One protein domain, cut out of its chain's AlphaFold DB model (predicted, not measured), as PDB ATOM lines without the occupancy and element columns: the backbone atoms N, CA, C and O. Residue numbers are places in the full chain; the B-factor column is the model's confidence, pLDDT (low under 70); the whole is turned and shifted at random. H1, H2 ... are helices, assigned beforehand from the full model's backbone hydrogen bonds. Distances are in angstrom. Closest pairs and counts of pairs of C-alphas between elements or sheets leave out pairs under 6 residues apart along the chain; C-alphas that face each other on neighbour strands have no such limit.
ATOM      1  N   PRO A  50     144.372  93.820 134.008       84.44
ATOM      2  CA  PRO A  50     143.845  95.098 133.550       84.44
ATOM      3  C   PRO A  50     144.964  96.097 133.228       84.44
ATOM      4  O   PRO A  50     146.072  96.033 133.762       84.44
ATOM      5  N   SER A  51     144.647  97.025 132.336       75.81
ATOM      6  CA  SER A  51     145.554  98.017 131.761       75.81
ATOM      7  C   SER A  51     145.698  99.262 132.640       75.81
ATOM      8  O   SER A  51     146.704  99.962 132.546       75.81
ATOM      9  N   THR A  52     144.703  99.563 133.479       77.94
ATOM     10  CA  THR A  52     144.725 100.703 134.408       77.94
ATOM     11  C   THR A  52     145.433 100.373 135.724       77.94
ATOM     12  O   THR A  52     145.320  99.274 136.260       77.94
ATOM     13  N   GLU A  53     146.135 101.358 136.297       68.19
ATOM     14  CA  GLU A  53     146.864 101.200 137.568       68.19
ATOM     15  C   GLU A  53     145.937 100.921 138.772       68.19
ATOM     16  O   GLU A  53     146.365 100.309 139.752       68.19
ATOM     17  N   LYS A  54     144.663 101.346 138.706       67.25
ATOM     18  CA  LYS A  54     143.619 101.115 139.729       67.25
ATOM     19  C   LYS A  54     142.326 100.586 139.086       67.25
ATOM     20  O   LYS A  54     141.350 101.321 138.940       67.25
ATOM     21  N   PRO A  55     142.296  99.303 138.714       68.56
ATOM     22  CA  PRO A  55     141.301  98.740 137.807       68.56
ATOM     23  C   PRO A  55     140.023  98.307 138.536       68.56
ATOM     24  O   PRO A  55     139.643  97.139 138.497       68.56
ATOM     25  N   VAL A  56     139.353  99.228 139.234       70.19
ATOM     26  CA  VAL A  56     138.155  98.890 140.031       70.19
ATOM     27  C   VAL A  56     137.016  98.389 139.131       70.19
ATOM     28  O   VAL A  56     136.377  97.387 139.448       70.19
ATOM     29  N   LEU A  57     136.797  99.039 137.981       76.50
ATOM     30  CA  LEU A  57     135.709  98.706 137.048       76.50
ATOM     31  C   LEU A  57     136.166  98.021 135.762       76.50
ATOM     32  O   LEU A  57     135.357  97.341 135.136       76.50
ATOM     33  N   GLU A  58     137.435  98.162 135.371       85.69
ATOM     34  CA  GLU A  58     137.937  97.649 134.088       85.69
ATOM     35  C   GLU A  58     137.698  96.136 133.902       85.69
ATOM     36  O   GLU A  58     137.154  95.761 132.865       85.69
ATOM     37  N   PRO A  59     137.978  95.253 134.882       90.69
ATOM     38  CA  PRO A  59     137.707  93.823 134.729       90.69
ATOM     39  C   PRO A  59     136.218  93.498 134.559       90.69
ATOM     40  O   PRO A  59     135.862  92.599 133.800       90.69
ATOM     41  N   LEU A  60     135.338  94.222 135.263       90.62
ATOM     42  CA  LEU A  60     133.883  94.037 135.172       90.62
ATOM     43  C   LEU A  60     133.359  94.514 133.821       90.62
ATOM     44  O   LEU A  60     132.505  93.863 133.221       90.62
ATOM     45  N   PHE A  61     133.907  95.631 133.350       89.12
ATOM     46  CA  PHE A  61     133.637  96.209 132.045       89.12
ATOM     47  C   PHE A  61     134.046  95.245 130.926       89.12
ATOM     48  O   PHE A  61     133.209  94.882 130.102       89.12
ATOM     49  N   ALA A  62     135.289  94.755 130.945       94.00
ATOM     50  CA  ALA A  62     135.795  93.803 129.962       94.00
ATOM     51  C   ALA A  62     134.987  92.495 129.958       94.00
ATOM     52  O   ALA A  62     134.567  92.034 128.899       94.00
ATOM     53  N   ALA A  63     134.697  91.917 131.130       96.31
ATOM     54  CA  ALA A  63     133.889  90.701 131.225       96.31
ATOM     55  C   ALA A  63     132.447  90.907 130.728       96.31
ATOM     56  O   ALA A  63     131.937  90.079 129.975       96.31
ATOM     57  N   GLY A  64     131.795  92.014 131.096       96.25
ATOM     58  CA  GLY A  64     130.447  92.337 130.624       96.25
ATOM     59  C   GLY A  64     130.381  92.484 129.102       96.25
ATOM     60  O   GLY A  64     129.510  91.889 128.465       96.25
ATOM     61  N   PHE A  65     131.337  93.202 128.503       96.62
ATOM     62  CA  PHE A  65     131.406  93.350 127.048       96.62
ATOM     63  C   PHE A  65     131.821  92.071 126.321       96.62
ATOM     64  O   PHE A  65     131.295  91.820 125.243       96.62
ATOM     65  N   HIS A  66     132.660  91.209 126.907       98.00
ATOM     66  CA  HIS A  66     132.891  89.871 126.350       98.00
ATOM     67  C   HIS A  66     131.581  89.086 126.220       98.00
ATOM     68  O   HIS A  66     131.346  88.472 125.184       98.00
ATOM     69  N   GLY A  67     130.700  89.134 127.226       97.81
ATOM     70  CA  GLY A  67     129.375  88.508 127.141       97.81
ATOM     71  C   GLY A  67     128.527  89.053 125.982       97.81
ATOM     72  O   GLY A  67     127.882  88.279 125.270       97.81
ATOM     73  N   ILE A  68     128.570  90.372 125.760       98.00
ATOM     74  CA  ILE A  68     127.842  91.049 124.678       98.00
ATOM     75  C   ILE A  68     128.424  90.666 123.309       98.00
ATOM     76  O   ILE A  68     127.668  90.302 122.409       98.00
ATOM     77  N   GLU A  69     129.750  90.691 123.149       97.75
ATOM     78  CA  GLU A  69     130.439  90.289 121.913       97.75
ATOM     79  C   GLU A  69     130.156  88.827 121.556       97.75
ATOM     80  O   GLU A  69     129.807  88.517 120.419       97.75
ATOM     81  N   LEU A  70     130.223  87.928 122.540       98.00
ATOM     82  CA  LEU A  70     129.878  86.515 122.378       98.00
ATOM     83  C   LEU A  70     128.431  86.338 121.889       98.00
ATOM     84  O   LEU A  70     128.180  85.581 120.951       98.00
ATOM     85  N   ALA A  71     127.479  87.074 122.466       97.56
ATOM     86  CA  ALA A  71     126.083  87.024 122.040       97.56
ATOM     87  C   ALA A  71     125.865  87.621 120.636       97.56
ATOM     88  O   ALA A  71     125.064  87.091 119.863       97.56
ATOM     89  N   LEU A  72     126.600  88.674 120.258       97.62
ATOM     90  CA  LEU A  72     126.576  89.240 118.903       97.62
ATOM     91  C   LEU A  72     127.122  88.257 117.857       97.62
ATOM     92  O   LEU A  72     126.515  88.098 116.795       97.62
ATOM     93  N   LEU A  73     128.221  87.562 118.169       96.44
ATOM     94  CA  LEU A  73     128.781  86.501 117.324       96.44
ATOM     95  C   LEU A  73     127.776  85.359 117.136       96.44
ATOM     96  O   LEU A  73     127.529  84.927 116.011       96.44
ATOM     97  N   LEU A  74     127.130  84.924 118.220       95.25
ATOM     98  CA  LEU A  74     126.080  83.911 118.162       95.25
ATOM     99  C   LEU A  74     124.872  84.348 117.337       95.25
ATOM    100  O   LEU A  74     124.294  83.561 116.584       95.25
ATOM    101  N   LEU A  75     124.490  85.613 117.449       95.06
ATOM    102  CA  LEU A  75     123.388  86.127 116.663       95.06
ATOM    103  C   LEU A  75     123.720  86.174 115.167       95.06
ATOM    104  O   LEU A  75     122.854  85.862 114.351       95.06
ATOM    105  N   ALA A  76     124.961  86.507 114.805       95.00
ATOM    106  CA  ALA A  76     125.426  86.474 113.421       95.00
ATOM    107  C   ALA A  76     125.333  85.060 112.814       95.00
ATOM    108  O   ALA A  76     124.866  84.909 111.679       95.00
ATOM    109  N   GLU A  77     125.682  84.023 113.585       92.00
ATOM    110  CA  GLU A  77     125.496  82.621 113.181       92.00
ATOM    111  C   GLU A  77     124.015  82.303 112.943       92.00
ATOM    112  O   GLU A  77     123.648  81.779 111.893       92.00
ATOM    113  N   PHE A  78     123.119  82.708 113.849       91.25
ATOM    114  CA  PHE A  78     121.682  82.478 113.668       91.25
ATOM    115  C   PHE A  78     121.054  83.248 112.508       91.25
ATOM    116  O   PHE A  78     120.055  82.792 111.939       91.25
ATOM    117  N   VAL A  79     121.580  84.421 112.160       91.25
ATOM    118  CA  VAL A  79     121.159  85.148 110.954       91.25
ATOM    119  C   VAL A  79     121.582  84.386 109.698       91.25
ATOM    120  O   VAL A  79     120.787  84.294 108.763       91.25
ATOM    121  N   SER A  80     122.779  83.797 109.713       89.69
ATOM    122  CA  SER A  80     123.334  83.012 108.602       89.69
ATOM    123  C   SER A  80     122.744  81.599 108.493       89.69
ATOM    124  O   SER A  80     122.855  80.954 107.451       89.69
ATOM    125  N   ASP A  81     122.097  81.105 109.548       84.12
ATOM    126  CA  ASP A  81     121.513  79.769 109.581       84.12
ATOM    127  C   ASP A  81     120.198  79.686 108.783       84.12
ATOM    128  O   ASP A  81     119.165  80.259 109.150       84.12
ATOM    129  N   GLY A  82     120.230  78.920 107.688       72.25
ATOM    130  CA  GLY A  82     119.087  78.680 106.803       72.25
ATOM    131  C   GLY A  82     118.096  77.611 107.288       72.25
ATOM    132  O   GLY A  82     117.118  77.313 106.593       72.25
ATOM    133  N   ARG A  83     118.315  76.982 108.452       77.38
ATOM    134  CA  ARG A  83     117.413  75.949 108.989       77.38
ATOM    135  C   ARG A  83     116.106  76.586 109.475       77.38
ATOM    136  O   ARG A  83     116.086  77.494 110.299       77.38
ATOM    137  N   ARG A  84     114.964  76.048 109.029       68.00
ATOM    138  CA  ARG A  84     113.624  76.633 109.275       68.00
ATOM    139  C   ARG A  84     113.261  76.844 110.752       68.00
ATOM    140  O   ARG A  84     112.488  77.746 111.052       68.00
ATOM    141  N   TYR A  85     113.785  76.025 111.667       68.56
ATOM    142  CA  TYR A  85     113.493  76.150 113.102       68.56
ATOM    143  C   TYR A  85     114.259  77.301 113.781       68.56
ATOM    144  O   TYR A  85     113.884  77.726 114.872       68.56
ATOM    145  N   VAL A  86     115.280  77.843 113.111       66.88
ATOM    146  CA  VAL A  86     116.154  78.919 113.603       66.88
ATOM    147  C   VAL A  86     115.657  80.307 113.180       66.88
ATOM    148  O   VAL A  86     116.019  81.318 113.779       66.88
ATOM    149  N   ALA A  87     114.736  80.372 112.212       57.56
ATOM    150  CA  ALA A  87     114.367  81.598 111.501       57.56
ATOM    151  C   ALA A  87     113.810  82.746 112.370       57.56
ATOM    152  O   ALA A  87     113.829  83.900 111.933       57.56
ATOM    153  N   LYS A  88     113.308  82.477 113.585       64.12
ATOM    154  CA  LYS A  88     112.675  83.520 114.410       64.12
ATOM    155  C   LYS A  88     112.979  83.445 115.902       64.12
ATOM    156  O   LYS A  88     113.544  84.379 116.456       64.12
ATOM    157  N   ARG A  89     112.615  82.339 116.555       73.12
ATOM    158  CA  ARG A  89     112.614  82.261 118.023       73.12
ATOM    159  C   ARG A  89     114.019  82.376 118.646       73.12
ATOM    160  O   ARG A  89     114.151  83.160 119.577       73.12
ATOM    161  N   PRO A  90     115.069  81.693 118.149       79.69
ATOM    162  CA  PRO A  90     116.409  81.839 118.728       79.69
ATOM    163  C   PRO A  90     117.015  83.239 118.532       79.69
ATOM    164  O   PRO A  90     117.659  83.755 119.437       79.69
ATOM    165  N   ARG A  91     116.751  83.893 117.389       87.25
ATOM    166  CA  ARG A  91     117.237  85.254 117.084       87.25
ATOM    167  C   ARG A  91     116.680  86.299 118.054       87.25
ATOM    168  O   ARG A  91     117.427  87.137 118.547       87.25
ATOM    169  N   GLU A  92     115.376  86.234 118.329       86.50
ATOM    170  CA  GLU A  92     114.705  87.134 119.280       86.50
ATOM    171  C   GLU A  92     115.252  86.937 120.703       86.50
ATOM    172  O   GLU A  92     115.598  87.916 121.356       86.50
ATOM    173  N   LEU A  93     115.436  85.683 121.137       90.88
ATOM    174  CA  LEU A  93     115.975  85.369 122.465       90.88
ATOM    175  C   LEU A  93     117.405  85.891 122.671       90.88
ATOM    176  O   LEU A  93     117.704  86.437 123.729       90.88
ATOM    177  N   VAL A  94     118.289  85.760 121.673       93.25
ATOM    178  CA  VAL A  94     119.665  86.282 121.775       93.25
ATOM    179  C   VAL A  94     119.686  87.815 121.744       93.25
ATOM    180  O   VAL A  94     120.467  88.431 122.461       93.25
ATOM    181  N   ALA A  95     118.807  88.458 120.971       92.56
ATOM    182  CA  ALA A  95     118.693  89.919 120.982       92.56
ATOM    183  C   ALA A  95     118.188  90.461 122.336       92.56
ATOM    184  O   ALA A  95     118.680  91.484 122.812       92.56
ATOM    185  N   GLU A  96     117.233  89.771 122.969       94.12
ATOM    186  CA  GLU A  96     116.765  90.078 124.329       94.12
ATOM    187  C   GLU A  96     117.865  89.859 125.383       94.12
ATOM    188  O   GLU A  96     118.007  90.663 126.311       94.12
ATOM    189  N   ASP A  97     118.678  88.812 125.216       97.12
ATOM    190  CA  ASP A  97     119.849  88.545 126.054       97.12
ATOM    191  C   ASP A  97     120.870  89.692 125.963       97.12
ATOM    192  O   ASP A  97     121.220  90.267 126.993       97.12
ATOM    193  N   ILE A  98     121.238  90.132 124.750       97.50
ATOM    194  CA  ILE A  98     122.122  91.296 124.526       97.50
ATOM    195  C   ILE A  98     121.574  92.551 125.217       97.50
ATOM    196  O   ILE A  98     122.323  93.268 125.884       97.50
ATOM    197  N   ALA A  99     120.272  92.822 125.087       96.25
ATOM    198  CA  ALA A  99     119.656  93.992 125.707       96.25
ATOM    199  C   ALA A  99     119.737  93.947 127.242       96.25
ATOM    200  O   ALA A  99     120.083  94.946 127.876       96.25
ATOM    201  N   THR A 100     119.488  92.775 127.829       97.25
ATOM    202  CA  THR A 100     119.595  92.560 129.279       97.25
ATOM    203  C   THR A 100     121.035  92.735 129.759       97.25
ATOM    204  O   THR A 100     121.270  93.388 130.776       97.25
ATOM    205  N   GLN A 101     122.013  92.220 129.006       97.88
ATOM    206  CA  GLN A 101     123.435  92.411 129.295       97.88
ATOM    207  C   GLN A 101     123.836  93.893 129.267       97.88
ATOM    208  O   GLN A 101     124.505  94.361 130.190       97.88
ATOM    209  N   CYS A 102     123.382  94.654 128.263       96.19
ATOM    210  CA  CYS A 102     123.635  96.096 128.182       96.19
ATOM    211  C   CYS A 102     123.066  96.824 129.405       96.19
ATOM    212  O   CYS A 102     123.773  97.622 130.022       96.19
ATOM    213  N   GLN A 103     121.827  96.510 129.800       94.81
ATOM    214  CA  GLN A 103     121.188  97.101 130.977       94.81
ATOM    215  C   GLN A 103     121.955  96.780 132.268       94.81
ATOM    216  O   GLN A 103     122.251  97.686 133.045       94.81
ATOM    217  N   LEU A 104     122.308  95.515 132.498       95.19
ATOM    218  CA  LEU A 104     123.040  95.113 133.700       95.19
ATOM    219  C   LEU A 104     124.422  95.758 133.770       95.19
ATOM    220  O   LEU A 104     124.857  96.135 134.853       95.19
ATOM    221  N   LEU A 105     125.108  95.907 132.636       92.69
ATOM    222  CA  LEU A 105     126.439  96.508 132.606       92.69
ATOM    223  C   LEU A 105     126.361  98.006 132.906       92.69
ATOM    224  O   LEU A 105     127.125  98.532 133.708       92.69
ATOM    225  N   THR A 106     125.365  98.654 132.312       88.50
ATOM    226  CA  THR A 106     124.962 100.037 132.555       88.50
ATOM    227  C   THR A 106     124.666 100.248 134.055       88.50
ATOM    228  O   THR A 106     125.214 101.164 134.662       88.50
ATOM    229  N   GLU A 107     123.911  99.352 134.706       87.31
ATOM    230  CA  GLU A 107     123.674  99.369 136.164       87.31
ATOM    231  C   GLU A 107     124.954  99.137 136.988       87.31
ATOM    232  O   GLU A 107     125.205  99.856 137.949       87.31
ATOM    233  N   VAL A 108     125.775  98.150 136.621       87.12
ATOM    234  CA  VAL A 108     127.029  97.797 137.311       87.12
ATOM    235  C   VAL A 108     128.026  98.949 137.298       87.12
ATOM    236  O   VAL A 108     128.740  99.123 138.284       87.12
ATOM    237  N   VAL A 109     128.094  99.694 136.197       80.94
ATOM    238  CA  VAL A 109     129.001 100.830 136.032       80.94
ATOM    239  C   VAL A 109     128.445 102.076 136.715       80.94
ATOM    240  O   VAL A 109     129.193 102.745 137.419       80.94
ATOM    241  N   ASP A 110     127.151 102.376 136.569       73.44
ATOM    242  CA  ASP A 110     126.581 103.604 137.137       73.44
ATOM    243  C   ASP A 110     126.318 103.525 138.642       73.44
ATOM    244  O   ASP A 110     126.445 104.523 139.343       73.44
ATOM    245  N   ALA A 111     126.005 102.350 139.182       68.19
ATOM    246  CA  ALA A 111     125.784 102.202 140.617       68.19
ATOM    247  C   ALA A 111     127.091 102.158 141.431       68.19
ATOM    248  O   ALA A 111     127.081 102.077 142.657       68.19
ATOM    249  N   GLU A 112     128.248 102.185 140.777       64.25
ATOM    250  CA  GLU A 112     129.509 102.540 141.439       64.25
ATOM    251  C   GLU A 112     129.605 104.038 141.716       64.25
ATOM    252  O   GLU A 112     130.339 104.458 142.600       64.25
ATOM    253  N   LEU A 113     128.796 104.842 141.024       53.19
ATOM    254  CA  LEU A 113     128.912 106.296 140.984       53.19
ATOM    255  C   LEU A 113     128.038 107.001 142.025       53.19
ATOM    256  O   LEU A 113     128.349 108.117 142.429       53.19
ATOM    257  N   GLU A 114     126.938 106.372 142.442       50.91
ATOM    258  CA  GLU A 114     125.956 106.971 143.359       50.91
ATOM    259  C   GLU A 114     126.290 106.726 144.842       50.91
ATOM    260  O   GLU A 114     125.773 107.417 145.717       50.91
ATOM    261  N   GLU A 115     127.175 105.770 145.137       54.53
ATOM    262  CA  GLU A 115     127.348 105.202 146.483       54.53
ATOM    263  C   GLU A 115     128.667 105.590 147.181       54.53
ATOM    264  O   GLU A 115     128.789 105.400 148.388       54.53
ATOM    265  N   LEU A 129     132.554 107.032 134.337       72.62
ATOM    266  CA  LEU A 129     132.327 107.242 132.900       72.62
ATOM    267  C   LEU A 129     131.384 108.431 132.605       72.62
ATOM    268  O   LEU A 129     131.101 108.715 131.449       72.62
ATOM    269  N   THR A 130     130.888 109.133 133.631       74.50
ATOM    270  CA  THR A 130     130.003 110.309 133.511       74.50
ATOM    271  C   THR A 130     130.725 111.640 133.753       74.50
ATOM    272  O   THR A 130     130.095 112.697 133.716       74.50
ATOM    273  N   GLN A 131     132.040 111.626 133.991       77.06
ATOM    274  CA  GLN A 131     132.846 112.838 134.161       77.06
ATOM    275  C   GLN A 131     133.680 113.176 132.926       77.06
ATOM    276  O   GLN A 131     133.909 112.327 132.075       77.06
ATOM    277  N   ALA A 132     134.173 114.407 132.816       78.62
ATOM    278  CA  ALA A 132     135.031 114.779 131.693       78.62
ATOM    279  C   ALA A 132     136.337 113.955 131.676       78.62
ATOM    280  O   ALA A 132     136.983 113.789 132.708       78.62
ATOM    281  N   PHE A 133     136.721 113.462 130.498       80.12
ATOM    282  CA  PHE A 133     137.957 112.709 130.274       80.12
ATOM    283  C   PHE A 133     139.057 113.601 129.669       80.12
ATOM    284  O   PHE A 133     138.730 114.521 128.911       80.12
ATOM    285  N   PRO A 134     140.348 113.300 129.919       79.62
ATOM    286  CA  PRO A 134     140.850 112.294 130.862       79.62
ATOM    287  C   PRO A 134     140.854 112.808 132.314       79.62
ATOM    288  O   PRO A 134     140.935 114.010 132.561       79.62
ATOM    289  N   PHE A 135     140.815 111.887 133.275       75.94
ATOM    290  CA  PHE A 135     140.999 112.160 134.706       75.94
ATOM    291  C   PHE A 135     142.062 111.218 135.289       75.94
ATOM    292  O   PHE A 135     142.444 110.237 134.653       75.94
ATOM    293  N   GLU A 136     142.574 111.509 136.487       70.62
ATOM    294  CA  GLU A 136     143.611 110.680 137.116       70.62
ATOM    295  C   GLU A 136     143.119 109.234 137.318       70.62
ATOM    296  O   GLU A 136     142.109 108.998 137.976       70.62
ATOM    297  N   GLY A 137     143.823 108.262 136.730       67.62
ATOM    298  CA  GLY A 137     143.442 106.848 136.786       67.62
ATOM    299  C   GLY A 137     142.303 106.441 135.842       67.62
ATOM    300  O   GLY A 137     141.788 105.331 135.983       67.62
ATOM    301  N   CYS A 138     141.899 107.292 134.888       75.12
ATOM    302  CA  CYS A 138     140.877 106.925 133.912       75.12
ATOM    303  C   CYS A 138     141.359 105.820 132.949       75.12
ATOM    304  O   CYS A 138     142.547 105.763 132.620       75.12
ATOM    305  N   PRO A 139     140.447 104.972 132.437       81.44
ATOM    306  CA  PRO A 139     140.752 104.044 131.351       81.44
ATOM    307  C   PRO A 139     141.374 104.738 130.125       81.44
ATOM    308  O   PRO A 139     141.072 105.913 129.878       81.44
ATOM    309  N   PRO A 140     142.217 104.043 129.334       85.94
ATOM    310  CA  PRO A 140     142.723 104.562 128.068       85.94
ATOM    311  C   PRO A 140     141.583 104.990 127.137       85.94
ATOM    312  O   PRO A 140     140.556 104.318 127.015       85.94
ATOM    313  N   THR A 141     141.787 106.126 126.474       89.75
ATOM    314  CA  THR A 141     140.852 106.720 125.514       89.75
ATOM    315  C   THR A 141     141.577 107.087 124.227       89.75
ATOM    316  O   THR A 141     142.785 107.334 124.238       89.75
ATOM    317  N   LYS A 142     140.844 107.128 123.115       92.31
ATOM    318  CA  LYS A 142     141.353 107.546 121.805       92.31
ATOM    319  C   LYS A 142     140.275 108.273 121.001       92.31
ATOM    320  O   LYS A 142     139.086 108.175 121.306       92.31
ATOM    321  N   HIS A 143     140.684 109.041 119.995       90.69
ATOM    322  CA  HIS A 143     139.748 109.769 119.125       90.69
ATOM    323  C   HIS A 143     139.272 108.914 117.949       90.69
ATOM    324  O   HIS A 143     138.212 109.160 117.376       90.69
ATOM    325  N   GLU A 144     140.062 107.911 117.582       91.75
ATOM    326  CA  GLU A 144     139.761 106.984 116.512       91.75
ATOM    327  C   GLU A 144     138.580 106.065 116.884       91.75
ATOM    328  O   GLU A 144     138.364 105.759 118.062       91.75
ATOM    329  N   PRO A 145     137.808 105.595 115.889       91.25
ATOM    330  CA  PRO A 145     136.866 104.501 116.086       91.25
ATOM    331  C   PRO A 145     137.555 103.231 116.602       91.25
ATOM    332  O   PRO A 145     138.726 102.977 116.316       91.25
ATOM    333  N   CYS A 146     136.791 102.419 117.320       93.19
ATOM    334  CA  CYS A 146     137.168 101.084 117.773       93.19
ATOM    335  C   CYS A 146     136.501 100.016 116.904       93.19
ATOM    336  O   CYS A 146     135.692 100.329 116.022       93.19
ATOM    337  N   HIS A 147     136.818  98.748 117.171       93.19
ATOM    338  CA  HIS A 147     136.293  97.636 116.399       93.19
ATOM    339  C   HIS A 147     135.632  96.550 117.260       93.19
ATOM    340  O   HIS A 147     136.275  95.886 118.062       93.19
ATOM    341  N   SER A 148     134.342  96.308 117.021       96.06
ATOM    342  CA  SER A 148     133.581  95.147 117.486       96.06
ATOM    343  C   SER A 148     133.479  94.100 116.364       96.06
ATOM    344  O   SER A 148     132.769  94.329 115.372       96.06
ATOM    345  N   PRO A 149     134.142  92.937 116.492       95.31
ATOM    346  CA  PRO A 149     134.003  91.842 115.538       95.31
ATOM    347  C   PRO A 149     132.586  91.259 115.515       95.31
ATOM    348  O   PRO A 149     132.093  90.887 114.448       95.31
ATOM    349  N   GLY A 150     131.895  91.222 116.664       96.00
ATOM    350  CA  GLY A 150     130.512  90.757 116.755       96.00
ATOM    351  C   GLY A 150     129.568  91.599 115.896       96.00
ATOM    352  O   GLY A 150     128.827  91.055 115.072       96.00
ATOM    353  N   LEU A 151     129.641  92.932 116.008       96.94
ATOM    354  CA  LEU A 151     128.849  93.842 115.169       96.94
ATOM    355  C   LEU A 151     129.212  93.730 113.686       96.94
ATOM    356  O   LEU A 151     128.319  93.757 112.834       96.94
ATOM    357  N   GLN A 152     130.504  93.597 113.362       96.94
ATOM    358  CA  GLN A 152     130.938  93.438 111.973       96.94
ATOM    359  C   GLN A 152     130.350  92.167 111.356       96.94
ATOM    360  O   GLN A 152     129.741  92.236 110.288       96.94
ATOM    361  N   ARG A 153     130.487  91.021 112.028       96.38
ATOM    362  CA  ARG A 153     129.963  89.743 111.531       96.38
ATOM    363  C   ARG A 153     128.455  89.737 111.418       96.38
ATOM    364  O   ARG A 153     127.941  89.240 110.423       96.38
ATOM    365  N   LEU A 154     127.749  90.317 112.387       97.12
ATOM    366  CA  LEU A 154     126.297  90.439 112.314       97.12
ATOM    367  C   LEU A 154     125.869  91.272 111.100       97.12
ATOM    368  O   LEU A 154     124.955  90.876 110.382       97.12
ATOM    369  N   THR A 155     126.561  92.382 110.835       98.00
ATOM    370  CA  THR A 155     126.305  93.225 109.656       98.00
ATOM    371  C   THR A 155     126.523  92.432 108.365       98.00
ATOM    372  O   THR A 155     125.623  92.361 107.532       98.00
ATOM    373  N   VAL A 156     127.662  91.742 108.243       97.31
ATOM    374  CA  VAL A 156     127.986  90.902 107.074       97.31
ATOM    375  C   VAL A 156     126.977  89.763 106.889       97.31
ATOM    376  O   VAL A 156     126.561  89.486 105.766       97.31
ATOM    377  N   ALA A 157     126.556  89.111 107.975       95.31
ATOM    378  CA  ALA A 157     125.559  88.046 107.946       95.31
ATOM    379  C   ALA A 157     124.200  88.551 107.444       95.31
ATOM    380  O   ALA A 157     123.540  87.867 106.659       95.31
ATOM    381  N   ILE A 158     123.786  89.749 107.867       95.56
ATOM    382  CA  ILE A 158     122.563  90.386 107.374       95.56
ATOM    383  C   ILE A 158     122.706  90.701 105.886       95.56
ATOM    384  O   ILE A 158     121.870  90.239 105.112       95.56
ATOM    385  N   ASP A 159     123.767  91.400 105.475       95.44
ATOM    386  CA  ASP A 159     123.985  91.788 104.074       95.44
ATOM    387  C   ASP A 159     123.989  90.575 103.133       95.44
ATOM    388  O   ASP A 159     123.391  90.608 102.059       95.44
ATOM    389  N   ALA A 160     124.607  89.468 103.552       95.12
ATOM    390  CA  ALA A 160     124.684  88.250 102.750       95.12
ATOM    391  C   ALA A 160     123.333  87.531 102.577       95.12
ATOM    392  O   ALA A 160     123.141  86.818 101.591       95.12
ATOM    393  N   ASN A 161     122.403  87.680 103.528       91.56
ATOM    394  CA  ASN A 161     121.186  86.865 103.578       91.56
ATOM    395  C   ASN A 161     119.891  87.660 103.344       91.56
ATOM    396  O   ASN A 161     118.894  87.067 102.921       91.56
ATOM    397  N   ILE A 162     119.875  88.976 103.582       90.69
ATOM    398  CA  ILE A 162     118.657  89.803 103.602       90.69
ATOM    399  C   ILE A 162     117.844  89.713 102.302       90.69
ATOM    400  O   ILE A 162     116.613  89.621 102.350       90.69
ATOM    401  N   ASP A 163     118.512  89.634 101.151       89.62
ATOM    402  CA  ASP A 163     117.863  89.540  99.838       89.62
ATOM    403  C   ASP A 163     117.153  88.200  99.614       89.62
ATOM    404  O   ASP A 163     116.107  88.151  98.961       89.62
ATOM    405  N   SER A 164     117.660  87.120 100.214       87.06
ATOM    406  CA  SER A 164     117.058  85.783 100.134       87.06
ATOM    407  C   SER A 164     115.902  85.569 101.123       87.06
ATOM    408  O   SER A 164     115.094  84.658 100.945       87.06
ATOM    409  N   MET A 165     115.799  86.418 102.150       88.50
ATOM    410  CA  MET A 165     114.782  86.310 103.195       88.50
ATOM    411  C   MET A 165     113.402  86.795 102.737       88.50
ATOM    412  O   MET A 165     113.272  87.747 101.958       88.50
ATOM    413  N   SER A 166     112.350  86.188 103.291       87.12
ATOM    414  CA  SER A 166     110.961  86.618 103.095       87.12
ATOM    415  C   SER A 166     110.683  87.988 103.728       87.12
ATOM    416  O   SER A 166     111.370  88.429 104.650       87.12
ATOM    417  N   SER A 167     109.605  88.659 103.309       86.31
ATOM    418  CA  SER A 167     109.212  89.954 103.889       86.31
ATOM    419  C   SER A 167     108.963  89.887 105.404       86.31
ATOM    420  O   SER A 167     109.214  90.856 106.116       86.31
ATOM    421  N   ALA A 168     108.479  88.750 105.916       82.00
ATOM    422  CA  ALA A 168     108.263  88.554 107.347       82.00
ATOM    423  C   ALA A 168     109.588  88.445 108.121       82.00
ATOM    424  O   ALA A 168     109.713  89.030 109.197       82.00
ATOM    425  N   GLU A 169     110.576  87.744 107.561       83.94
ATOM    426  CA  GLU A 169     111.915  87.601 108.146       83.94
ATOM    427  C   GLU A 169     112.680  88.925 108.126       83.94
ATOM    428  O   GLU A 169     113.223  89.315 109.157       83.94
ATOM    429  N   ARG A 170     112.624  89.683 107.021       89.25
ATOM    430  CA  ARG A 170     113.222  91.029 106.946       89.25
ATOM    431  C   ARG A 170     112.633  91.977 107.990       89.25
ATOM    432  O   ARG A 170     113.372  92.645 108.702       89.25
ATOM    433  N   ASN A 171     111.307  91.980 108.154       88.31
ATOM    434  CA  ASN A 171     110.653  92.769 109.204       88.31
ATOM    435  C   ASN A 171     111.066  92.328 110.618       88.31
ATOM    436  O   ASN A 171     111.121  93.155 111.528       88.31
ATOM    437  N   SER A 172     111.343  91.038 110.817       87.31
ATOM    438  CA  SER A 172     111.872  90.518 112.080       87.31
ATOM    439  C   SER A 172     113.305  90.996 112.327       87.31
ATOM    440  O   SER A 172     113.608  91.432 113.435       87.31
ATOM    441  N   LEU A 173     114.162  90.980 111.298       89.56
ATOM    442  CA  LEU A 173     115.531  91.497 111.377       89.56
ATOM    443  C   LEU A 173     115.573  93.002 111.650       89.56
ATOM    444  O   LEU A 173     116.359  93.434 112.484       89.56
ATOM    445  N   ILE A 174     114.697  93.795 111.024       92.75
ATOM    446  CA  ILE A 174     114.600  95.238 111.300       92.75
ATOM    447  C   ILE A 174     114.300  95.482 112.784       92.75
ATOM    448  O   ILE A 174     114.963  96.296 113.422       92.75
ATOM    449  N   LYS A 175     113.334  94.751 113.361       90.44
ATOM    450  CA  LYS A 175     113.008  94.854 114.796       90.44
ATOM    451  C   LYS A 175     114.184  94.458 115.680       90.44
ATOM    452  O   LYS A 175     114.455  95.121 116.673       90.44
ATOM    453  N   LEU A 176     114.885  93.396 115.304       92.44
ATOM    454  CA  LEU A 176     116.064  92.927 116.013       92.44
ATOM    455  C   LEU A 176     117.185  93.978 116.004       92.44
ATOM    456  O   LEU A 176     117.728  94.290 117.061       92.44
ATOM    457  N   VAL A 177     117.478  94.584 114.850       95.12
ATOM    458  CA  VAL A 177     118.485  95.652 114.737       95.12
ATOM    459  C   VAL A 177     118.060  96.899 115.516       95.12
ATOM    460  O   VAL A 177     118.894  97.502 116.192       95.12
ATOM    461  N   LEU A 178     116.773  97.271 115.494       94.19
ATOM    462  CA  LEU A 178     116.249  98.355 116.334       94.19
ATOM    463  C   LEU A 178     116.500  98.082 117.821       94.19
ATOM    464  O   LEU A 178     117.025  98.952 118.507       94.19
ATOM    465  N   ASN A 179     116.198  96.872 118.298       93.00
ATOM    466  CA  ASN A 179     116.380  96.504 119.701       93.00
ATOM    467  C   ASN A 179     117.856  96.525 120.124       93.00
ATOM    468  O   ASN A 179     118.187  97.111 121.150       93.00
ATOM    469  N   ILE A 180     118.751  95.935 119.324       94.62
ATOM    470  CA  ILE A 180     120.189  95.876 119.639       94.62
ATOM    471  C   ILE A 180     120.813  97.269 119.617       94.62
ATOM    472  O   ILE A 180     121.562  97.630 120.521       94.62
ATOM    473  N   THR A 181     120.486  98.074 118.603       94.19
ATOM    474  CA  THR A 181     121.043  99.429 118.490       94.19
ATOM    475  C   THR A 181     120.494 100.355 119.573       94.19
ATOM    476  O   THR A 181     121.246 101.183 120.079       94.19
ATOM    477  N   ALA A 182     119.239 100.178 120.001       92.31
ATOM    478  CA  ALA A 182     118.687 100.873 121.163       92.31
ATOM    479  C   ALA A 182     119.368 100.445 122.473       92.31
ATOM    480  O   ALA A 182     119.724 101.305 123.274       92.31
ATOM    481  N   ALA A 183     119.602  99.143 122.669       92.88
ATOM    482  CA  ALA A 183     120.291  98.626 123.850       92.88
ATOM    483  C   ALA A 183     121.719  99.172 123.965       92.88
ATOM    484  O   ALA A 183     122.078  99.717 125.001       92.88
ATOM    485  N   LEU A 184     122.504  99.118 122.887       91.75
ATOM    486  CA  LEU A 184     123.872  99.650 122.869       91.75
ATOM    487  C   LEU A 184     123.911 101.187 122.949       91.75
ATOM    488  O   LEU A 184     124.921 101.757 123.352       91.75
ATOM    489  N   SER A 185     122.805 101.871 122.635       87.69
ATOM    490  CA  SER A 185     122.688 103.321 122.842       87.69
ATOM    491  C   SER A 185     122.520 103.706 124.317       87.69
ATOM    492  O   SER A 185     122.675 104.882 124.637       87.69
ATOM    493  N   SER A 186     122.268 102.765 125.243       85.31
ATOM    494  CA  SER A 186     122.210 103.077 126.684       85.31
ATOM    495  C   SER A 186     123.528 103.645 127.216       85.31
ATOM    496  O   SER A 186     123.527 104.414 128.176       85.31
ATOM    497  N   PHE A 187     124.641 103.314 126.559       87.69
ATOM    498  CA  PHE A 187     125.978 103.796 126.887       87.69
ATOM    499  C   PHE A 187     126.220 105.260 126.483       87.69
ATOM    500  O   PHE A 187     127.148 105.877 126.996       87.69
ATOM    501  N   GLN A 188     125.353 105.870 125.661       83.38
ATOM    502  CA  GLN A 188     125.466 107.288 125.268       83.38
ATOM    503  C   GLN A 188     125.345 108.269 126.444       83.38
ATOM    504  O   GLN A 188     125.674 109.446 126.314       83.38
ATOM    505  N   ARG A 189     124.843 107.815 127.597       80.94
ATOM    506  CA  ARG A 189     124.771 108.639 128.813       80.94
ATOM    507  C   ARG A 189     126.144 108.939 129.420       80.94
ATOM    508  O   ARG A 189     126.254 109.815 130.276       80.94
ATOM    509  N   TRP A 190     127.170 108.195 129.021       85.94
ATOM    510  CA  TRP A 190     128.547 108.429 129.431       85.94
ATOM    511  C   TRP A 190     129.130 109.635 128.689       85.94
ATOM    512  O   TRP A 190     128.687 110.012 127.612       85.94
ATOM    513  N   THR A 191     130.128 110.292 129.261       87.00
ATOM    514  CA  THR A 191     130.802 111.448 128.637       87.00
ATOM    515  C   THR A 191     131.775 111.041 127.529       87.00
ATOM    516  O   THR A 191     132.230 111.893 126.767       87.00
ATOM    517  N   VAL A 192     132.067 109.746 127.424       88.75
ATOM    518  CA  VAL A 192     132.982 109.114 126.474       88.75
ATOM    519  C   VAL A 192     132.229 108.033 125.687       88.75
ATOM    520  O   VAL A 192     131.396 107.329 126.256       88.75
ATOM    521  N   GLY A 193     132.502 107.914 124.385       91.31
ATOM    522  CA  GLY A 193     131.927 106.869 123.530       91.31
ATOM    523  C   GLY A 193     132.631 105.517 123.689       91.31
ATOM    524  O   GLY A 193     133.672 105.416 124.335       91.31
ATOM    525  N   LEU A 194     132.097 104.469 123.069       90.56
ATOM    526  CA  LEU A 194     132.755 103.158 122.964       90.56
ATOM    527  C   LEU A 194     133.685 103.064 121.743       90.56
ATOM    528  O   LEU A 194     134.527 102.174 121.663       90.56
ATOM    529  N   GLY A 195     133.519 103.946 120.759       91.12
ATOM    530  CA  GLY A 195     134.208 103.913 119.469       91.12
ATOM    531  C   GLY A 195     133.606 102.938 118.453       91.12
ATOM    532  O   GLY A 195     134.015 102.959 117.294       91.12
ATOM    533  N   ILE A 196     132.631 102.111 118.842       93.31
ATOM    534  CA  ILE A 196     131.930 101.155 117.961       93.31
ATOM    535  C   ILE A 196     130.661 101.749 117.323       93.31
ATOM    536  O   ILE A 196     129.983 101.098 116.527       93.31
ATOM    537  N   GLU A 197     130.328 102.999 117.642       93.12
ATOM    538  CA  GLU A 197     129.168 103.736 117.137       93.12
ATOM    539  C   GLU A 197     129.079 103.761 115.598       93.12
ATOM    540  O   GLU A 197     127.982 103.565 115.062       93.12
ATOM    541  N   PRO A 198     130.187 103.918 114.841       93.62
ATOM    542  CA  PRO A 198     130.136 103.801 113.386       93.62
ATOM    543  C   PRO A 198     129.654 102.422 112.913       93.62
ATOM    544  O   PRO A 198     128.898 102.343 111.948       93.62
ATOM    545  N   GLN A 199     130.018 101.338 113.610       95.19
ATOM    546  CA  GLN A 199     129.556  99.987 113.272       95.19
ATOM    547  C   GLN A 199     128.079  99.774 113.607       95.19
ATOM    548  O   GLN A 199     127.400  99.052 112.879       95.19
ATOM    549  N   LEU A 200     127.544 100.443 114.637       95.12
ATOM    550  CA  LEU A 200     126.096 100.472 114.880       95.12
ATOM    551  C   LEU A 200     125.350 101.110 113.704       95.12
ATOM    552  O   LEU A 200     124.306 100.610 113.289       95.12
ATOM    553  N   ASN A 201     125.897 102.184 113.131       95.62
ATOM    554  CA  ASN A 201     125.329 102.807 111.936       95.62
ATOM    555  C   ASN A 201     125.448 101.917 110.693       95.62
ATOM    556  O   ASN A 201     124.491 101.853 109.921       95.62
ATOM    557  N   SER A 202     126.549 101.177 110.529       96.62
ATOM    558  CA  SER A 202     126.671 100.159 109.474       96.62
ATOM    559  C   SER A 202     125.618  99.055 109.617       96.62
ATOM    560  O   SER A 202     124.940  98.729 108.646       96.62
ATOM    561  N   LEU A 203     125.399  98.547 110.835       96.94
ATOM    562  CA  LEU A 203     124.374  97.537 111.115       96.94
ATOM    563  C   LEU A 203     122.957  98.042 110.785       96.94
ATOM    564  O   LEU A 203     122.132  97.302 110.250       96.94
ATOM    565  N   ARG A 204     122.663  99.314 111.077       97.50
ATOM    566  CA  ARG A 204     121.382  99.953 110.721       97.50
ATOM    567  C   ARG A 204     121.223 100.111 109.214       97.50
ATOM    568  O   ARG A 204     120.144  99.837 108.689       97.50
ATOM    569  N   ALA A 205     122.290 100.506 108.524       97.06
ATOM    570  CA  ALA A 205     122.289 100.645 107.074       97.06
ATOM    571  C   ALA A 205     121.990  99.310 106.368       97.06
ATOM    572  O   ALA A 205     121.197  99.308 105.426       97.06
ATOM    573  N   ALA A 206     122.514  98.189 106.878       95.69
ATOM    574  CA  ALA A 206     122.280  96.840 106.341       95.69
ATOM    575  C   ALA A 206     120.792  96.435 106.280       95.69
ATOM    576  O   ALA A 206     120.395  95.599 105.474       95.69
ATOM    577  N   VAL A 207     119.933  97.050 107.103       95.44
ATOM    578  CA  VAL A 207     118.475  96.815 107.105       95.44
ATOM    579  C   VAL A 207     117.658  98.032 106.647       95.44
ATOM    580  O   VAL A 207     116.437  98.053 106.803       95.44
ATOM    581  N   GLY A 208     118.308  99.058 106.086       94.12
ATOM    582  CA  GLY A 208     117.651 100.264 105.571       94.12
ATOM    583  C   GLY A 208     117.149 101.243 106.641       94.12
ATOM    584  O   GLY A 208     116.244 102.031 106.367       94.12
ATOM    585  N   LEU A 209     117.701 101.205 107.858       96.31
ATOM    586  CA  LEU A 209     117.359 102.134 108.941       96.31
ATOM    587  C   LEU A 209     118.215 103.414 108.896       96.31
ATOM    588  O   LEU A 209     119.380 103.365 108.496       96.31
ATOM    589  N   PRO A 210     117.681 104.567 109.349       95.06
ATOM    590  CA  PRO A 210     118.436 105.819 109.391       95.06
ATOM    591  C   PRO A 210     119.574 105.747 110.414       95.06
ATOM    592  O   PRO A 210     119.417 105.135 111.472       95.06
ATOM    593  N   ALA A 211     120.697 106.408 110.124       92.94
ATOM    594  CA  ALA A 211     121.838 106.494 111.034       92.94
ATOM    595  C   ALA A 211     121.479 107.210 112.351       92.94
ATOM    596  O   ALA A 211     120.722 108.182 112.362       92.94
ATOM    597  N   LEU A 212     122.050 106.734 113.455       90.81
ATOM    598  CA  LEU A 212     122.032 107.381 114.762       90.81
ATOM    599  C   LEU A 212     123.063 108.514 114.808       90.81
ATOM    600  O   LEU A 212     124.141 108.423 114.211       90.81
ATOM    601  N   GLN A 213     122.720 109.575 115.538       88.81
ATOM    602  CA  GLN A 213     123.637 110.667 115.852       88.81
ATOM    603  C   GLN A 213     124.326 110.382 117.187       88.81
ATOM    604  O   GLN A 213     123.658 110.074 118.172       88.81
ATOM    605  N   PHE A 214     125.649 110.508 117.207       84.19
ATOM    606  CA  PHE A 214     126.473 110.334 118.399       84.19
ATOM    607  C   PHE A 214     127.242 111.629 118.655       84.19
ATOM    608  O   PHE A 214     127.770 112.234 117.721       84.19
ATOM    609  N   THR A 215     127.264 112.079 119.909       82.62
ATOM    610  CA  THR A 215     127.814 113.389 120.298       82.62
ATOM    611  C   THR A 215     129.213 113.311 120.906       82.62
ATOM    612  O   THR A 215     129.807 114.349 121.190       82.62
ATOM    613  N   HIS A 216     129.742 112.107 121.129       87.00
ATOM    614  CA  HIS A 216     131.054 111.917 121.743       87.00
ATOM    615  C   HIS A 216     132.172 112.253 120.754       87.00
ATOM    616  O   HIS A 216     132.160 111.820 119.604       87.00
ATOM    617  N   THR A 217     133.157 113.018 121.217       83.75
ATOM    618  CA  THR A 217     134.369 113.360 120.454       83.75
ATOM    619  C   THR A 217     135.586 112.535 120.872       83.75
ATOM    620  O   THR A 217     136.648 112.660 120.266       83.75
ATOM    621  N   LEU A 218     135.451 111.736 121.931       91.88
ATOM    622  CA  LEU A 218     136.480 110.889 122.522       91.88
ATOM    623  C   LEU A 218     135.838 109.544 122.880       91.88
ATOM    624  O   LEU A 218     134.716 109.527 123.394       91.88
ATOM    625  N   ASN A 219     136.551 108.450 122.630       91.38
ATOM    626  CA  ASN A 219     136.094 107.087 122.874       91.38
ATOM    627  C   ASN A 219     136.979 106.400 123.913       91.38
ATOM    628  O   ASN A 219     138.180 106.662 123.981       91.38
ATOM    629  N   LEU A 220     136.406 105.481 124.687       89.81
ATOM    630  CA  LEU A 220     137.160 104.461 125.395       89.81
ATOM    631  C   LEU A 220     137.922 103.659 124.352       89.81
ATOM    632  O   LEU A 220     137.374 103.331 123.299       89.81
ATOM    633  N   ASP A 221     139.178 103.333 124.645       89.25
ATOM    634  CA  ASP A 221     139.947 102.437 123.793       89.25
ATOM    635  C   ASP A 221     139.438 101.000 123.984       89.25
ATOM    636  O   ASP A 221     140.058 100.174 124.651       89.25
ATOM    637  N   TYR A 222     138.242 100.739 123.446       90.81
ATOM    638  CA  TYR A 222     137.509  99.478 123.536       90.81
ATOM    639  C   TYR A 222     138.358  98.309 123.047       90.81
ATOM    640  O   TYR A 222     138.343  97.236 123.642       90.81
ATOM    641  N   ASP A 223     139.182  98.555 122.030       88.12
ATOM    642  CA  ASP A 223     140.156  97.597 121.532       88.12
ATOM    643  C   ASP A 223     141.145  97.196 122.641       88.12
ATOM    644  O   ASP A 223     141.277  96.018 122.956       88.12
ATOM    645  N   SER A 224     141.789  98.152 123.310       87.12
ATOM    646  CA  SER A 224     142.748  97.847 124.381       87.12
ATOM    647  C   SER A 224     142.097  97.300 125.657       87.12
ATOM    648  O   SER A 224     142.671  96.416 126.299       87.12
ATOM    649  N   LEU A 225     140.915  97.807 126.016       88.56
ATOM    650  CA  LEU A 225     140.204  97.493 127.262       88.56
ATOM    651  C   LEU A 225     139.464  96.159 127.215       88.56
ATOM    652  O   LEU A 225     139.571  95.349 128.132       88.56
ATOM    653  N   VAL A 226     138.686  95.951 126.156       92.44
ATOM    654  CA  VAL A 226     137.845  94.764 125.988       92.44
ATOM    655  C   VAL A 226     138.575  93.711 125.172       92.44
ATOM    656  O   VAL A 226     138.343  92.536 125.380       92.44
ATOM    657  N   LYS A 227     139.489  94.082 124.269       93.94
ATOM    658  CA  LYS A 227     140.160  93.130 123.363       93.94
ATOM    659  C   LYS A 227     139.155  92.203 122.661       93.94
ATOM    660  O   LYS A 227     139.320  90.982 122.682       93.94
ATOM    661  N   PRO A 228     138.110  92.759 122.019       94.88
ATOM    662  CA  PRO A 228     136.953  91.999 121.541       94.88
ATOM    663  C   PRO A 228     137.304  90.972 120.446       94.88
ATOM    664  O   PRO A 228     136.596  89.980 120.272       94.88
ATOM    665  N   TRP A 229     138.437  91.138 119.752       94.62
ATOM    666  CA  TRP A 229     138.980  90.129 118.831       94.62
ATOM    667  C   TRP A 229     139.333  88.807 119.518       94.62
ATOM    668  O   TRP A 229     139.355  87.780 118.848       94.62
ATOM    669  N   LEU A 230     139.592  88.787 120.833       94.31
ATOM    670  CA  LEU A 230     139.803  87.538 121.565       94.31
ATOM    671  C   LEU A 230     138.516  86.713 121.627       94.31
ATOM    672  O   LEU A 230     138.589  85.502 121.457       94.31
ATOM    673  N   CYS A 231     137.344  87.341 121.786       95.31
ATOM    674  CA  CYS A 231     136.058  86.640 121.726       95.31
ATOM    675  C   CYS A 231     135.852  85.977 120.360       95.31
ATOM    676  O   CYS A 231     135.480  84.805 120.282       95.31
ATOM    677  N   GLU A 232     136.145  86.706 119.281       93.69
ATOM    678  CA  GLU A 232     136.077  86.167 117.924       93.69
ATOM    679  C   GLU A 232     137.107  85.052 117.710       93.69
ATOM    680  O   GLU A 232     136.757  83.995 117.190       93.69
ATOM    681  N   GLN A 233     138.360  85.245 118.121       91.38
ATOM    682  CA  GLN A 233     139.424  84.254 117.971       91.38
ATOM    683  C   GLN A 233     139.081  82.956 118.709       91.38
ATOM    684  O   GLN A 233     139.238  81.875 118.145       91.38
ATOM    685  N   THR A 234     138.565  83.065 119.936       88.75
ATOM    686  CA  THR A 234     138.149  81.932 120.770       88.75
ATOM    687  C   THR A 234     137.059  81.077 120.114       88.75
ATOM    688  O   THR A 234     137.032  79.866 120.330       88.75
ATOM    689  N   LEU A 235     136.172  81.669 119.310       89.06
ATOM    690  CA  LEU A 235     135.095  80.925 118.650       89.06
ATOM    691  C   LEU A 235     135.409  80.554 117.191       89.06
ATOM    692  O   LEU A 235     135.019  79.502 116.706       89.06
ATOM    693  N   THR A 236     136.114  81.399 116.448       83.81
ATOM    694  CA  THR A 236     136.186  81.274 114.978       83.81
ATOM    695  C   THR A 236     137.475  80.638 114.470       83.81
ATOM    696  O   THR A 236     137.527  80.210 113.319       83.81
ATOM    697  N   CYS A 237     138.514  80.552 115.306       78.56
ATOM    698  CA  CYS A 237     139.758  79.855 114.965       78.56
ATOM    699  C   CYS A 237     139.726  78.358 115.313       78.56
ATOM    700  O   CYS A 237     140.699  77.650 115.055       78.56
ATOM    701  N   GLU A 238     138.614  77.876 115.868       79.38
ATOM    702  CA  GLU A 238     138.418  76.479 116.233       79.38
ATOM    703  C   GLU A 238     137.837  75.656 115.080       79.38
ATOM    704  O   GLU A 238     137.050  76.132 114.262       79.38
ATOM    705  N   THR A 239     138.219  74.379 115.020       82.31
ATOM    706  CA  THR A 239     137.570  73.410 114.129       82.31
ATOM    707  C   THR A 239     136.573  72.603 114.941       82.31
ATOM    708  O   THR A 239     136.953  71.689 115.670       82.31
TER     709      THR A 239
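This is residues 50 to 115 and 129 to 239 of the 1024 residues of the protein "Hs1pro-1_N domain-containing protein" of Chlorella variabilis (UniProt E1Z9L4). Five helices lie side by side along the longest axis as a bundle, a ring of contacts running H1, H2, H4, H5, H3 and back to H1; the short H6 and H7 pack on H1. The long link of residues 206 to 221 runs back from the end of H5 to H6. The printed part has 177 residues with seven named helices, H1 to H7 in chain order, and no named strand: all helix. It is compact, with a radius of gyration of the C-alphas of 16.5 A and spans of 53 by 38 by 30 A.

H1, residues 58 to 80, begins at C-alpha 58 (137.937, 97.649, 134.088) and is 32.8 A long. H2 is residues 89 to 110, 31.9 A; H3 residues 149 to 161, 18.2 A; H4 residues 167 to 189, 34.8 A; H5 residues 197 to 205, 12.6 A. H6 is residues 222 to 226, and H7, residues 229 to 236, ends at C-alpha 236 (136.186, 81.274, 114.978).

H1, the hub, touches H2 as a hairpin at a shallow tilt of 14 degrees, the closest C-alphas Ile 68 and Ile 98 at 5.7 A. H1 touches H3 the same way at 12 degrees, Ala 76 to Leu 154 at 4.2 A. H2 touches H4, Ala 99 to Ala 183 at 5.0 A. H5 touches H3, Thr 155 to Leu 203 at 4.9 A, and makes a hairpin with H4, Thr 181 to Leu 200 at 6.3 A. H6 touches H1 at Ala 62 and Val 226, 4.6 A; H7 touches it at a steep tilt of 38 degrees, Leu 70 to Cys 231 at 6.2 A. H1 and H4 are only just apart, at 8.5 A. Every O i to N i+4 pair is within hydrogen-bond range in H1, H2, H3, H5, H6 and H7, and 15 of 19 in H4.

The C-alphas of Arg 84 and Glu 136 are farthest apart, 53.2 A. Residues 116 to 128 are not printed; C-alphas 115 and 129 are 14.6 A apart. The link H5 to H6 is long. pLDDT is under 70 at residues 53 to 55, 84 to 88, 111 to 115 and 137.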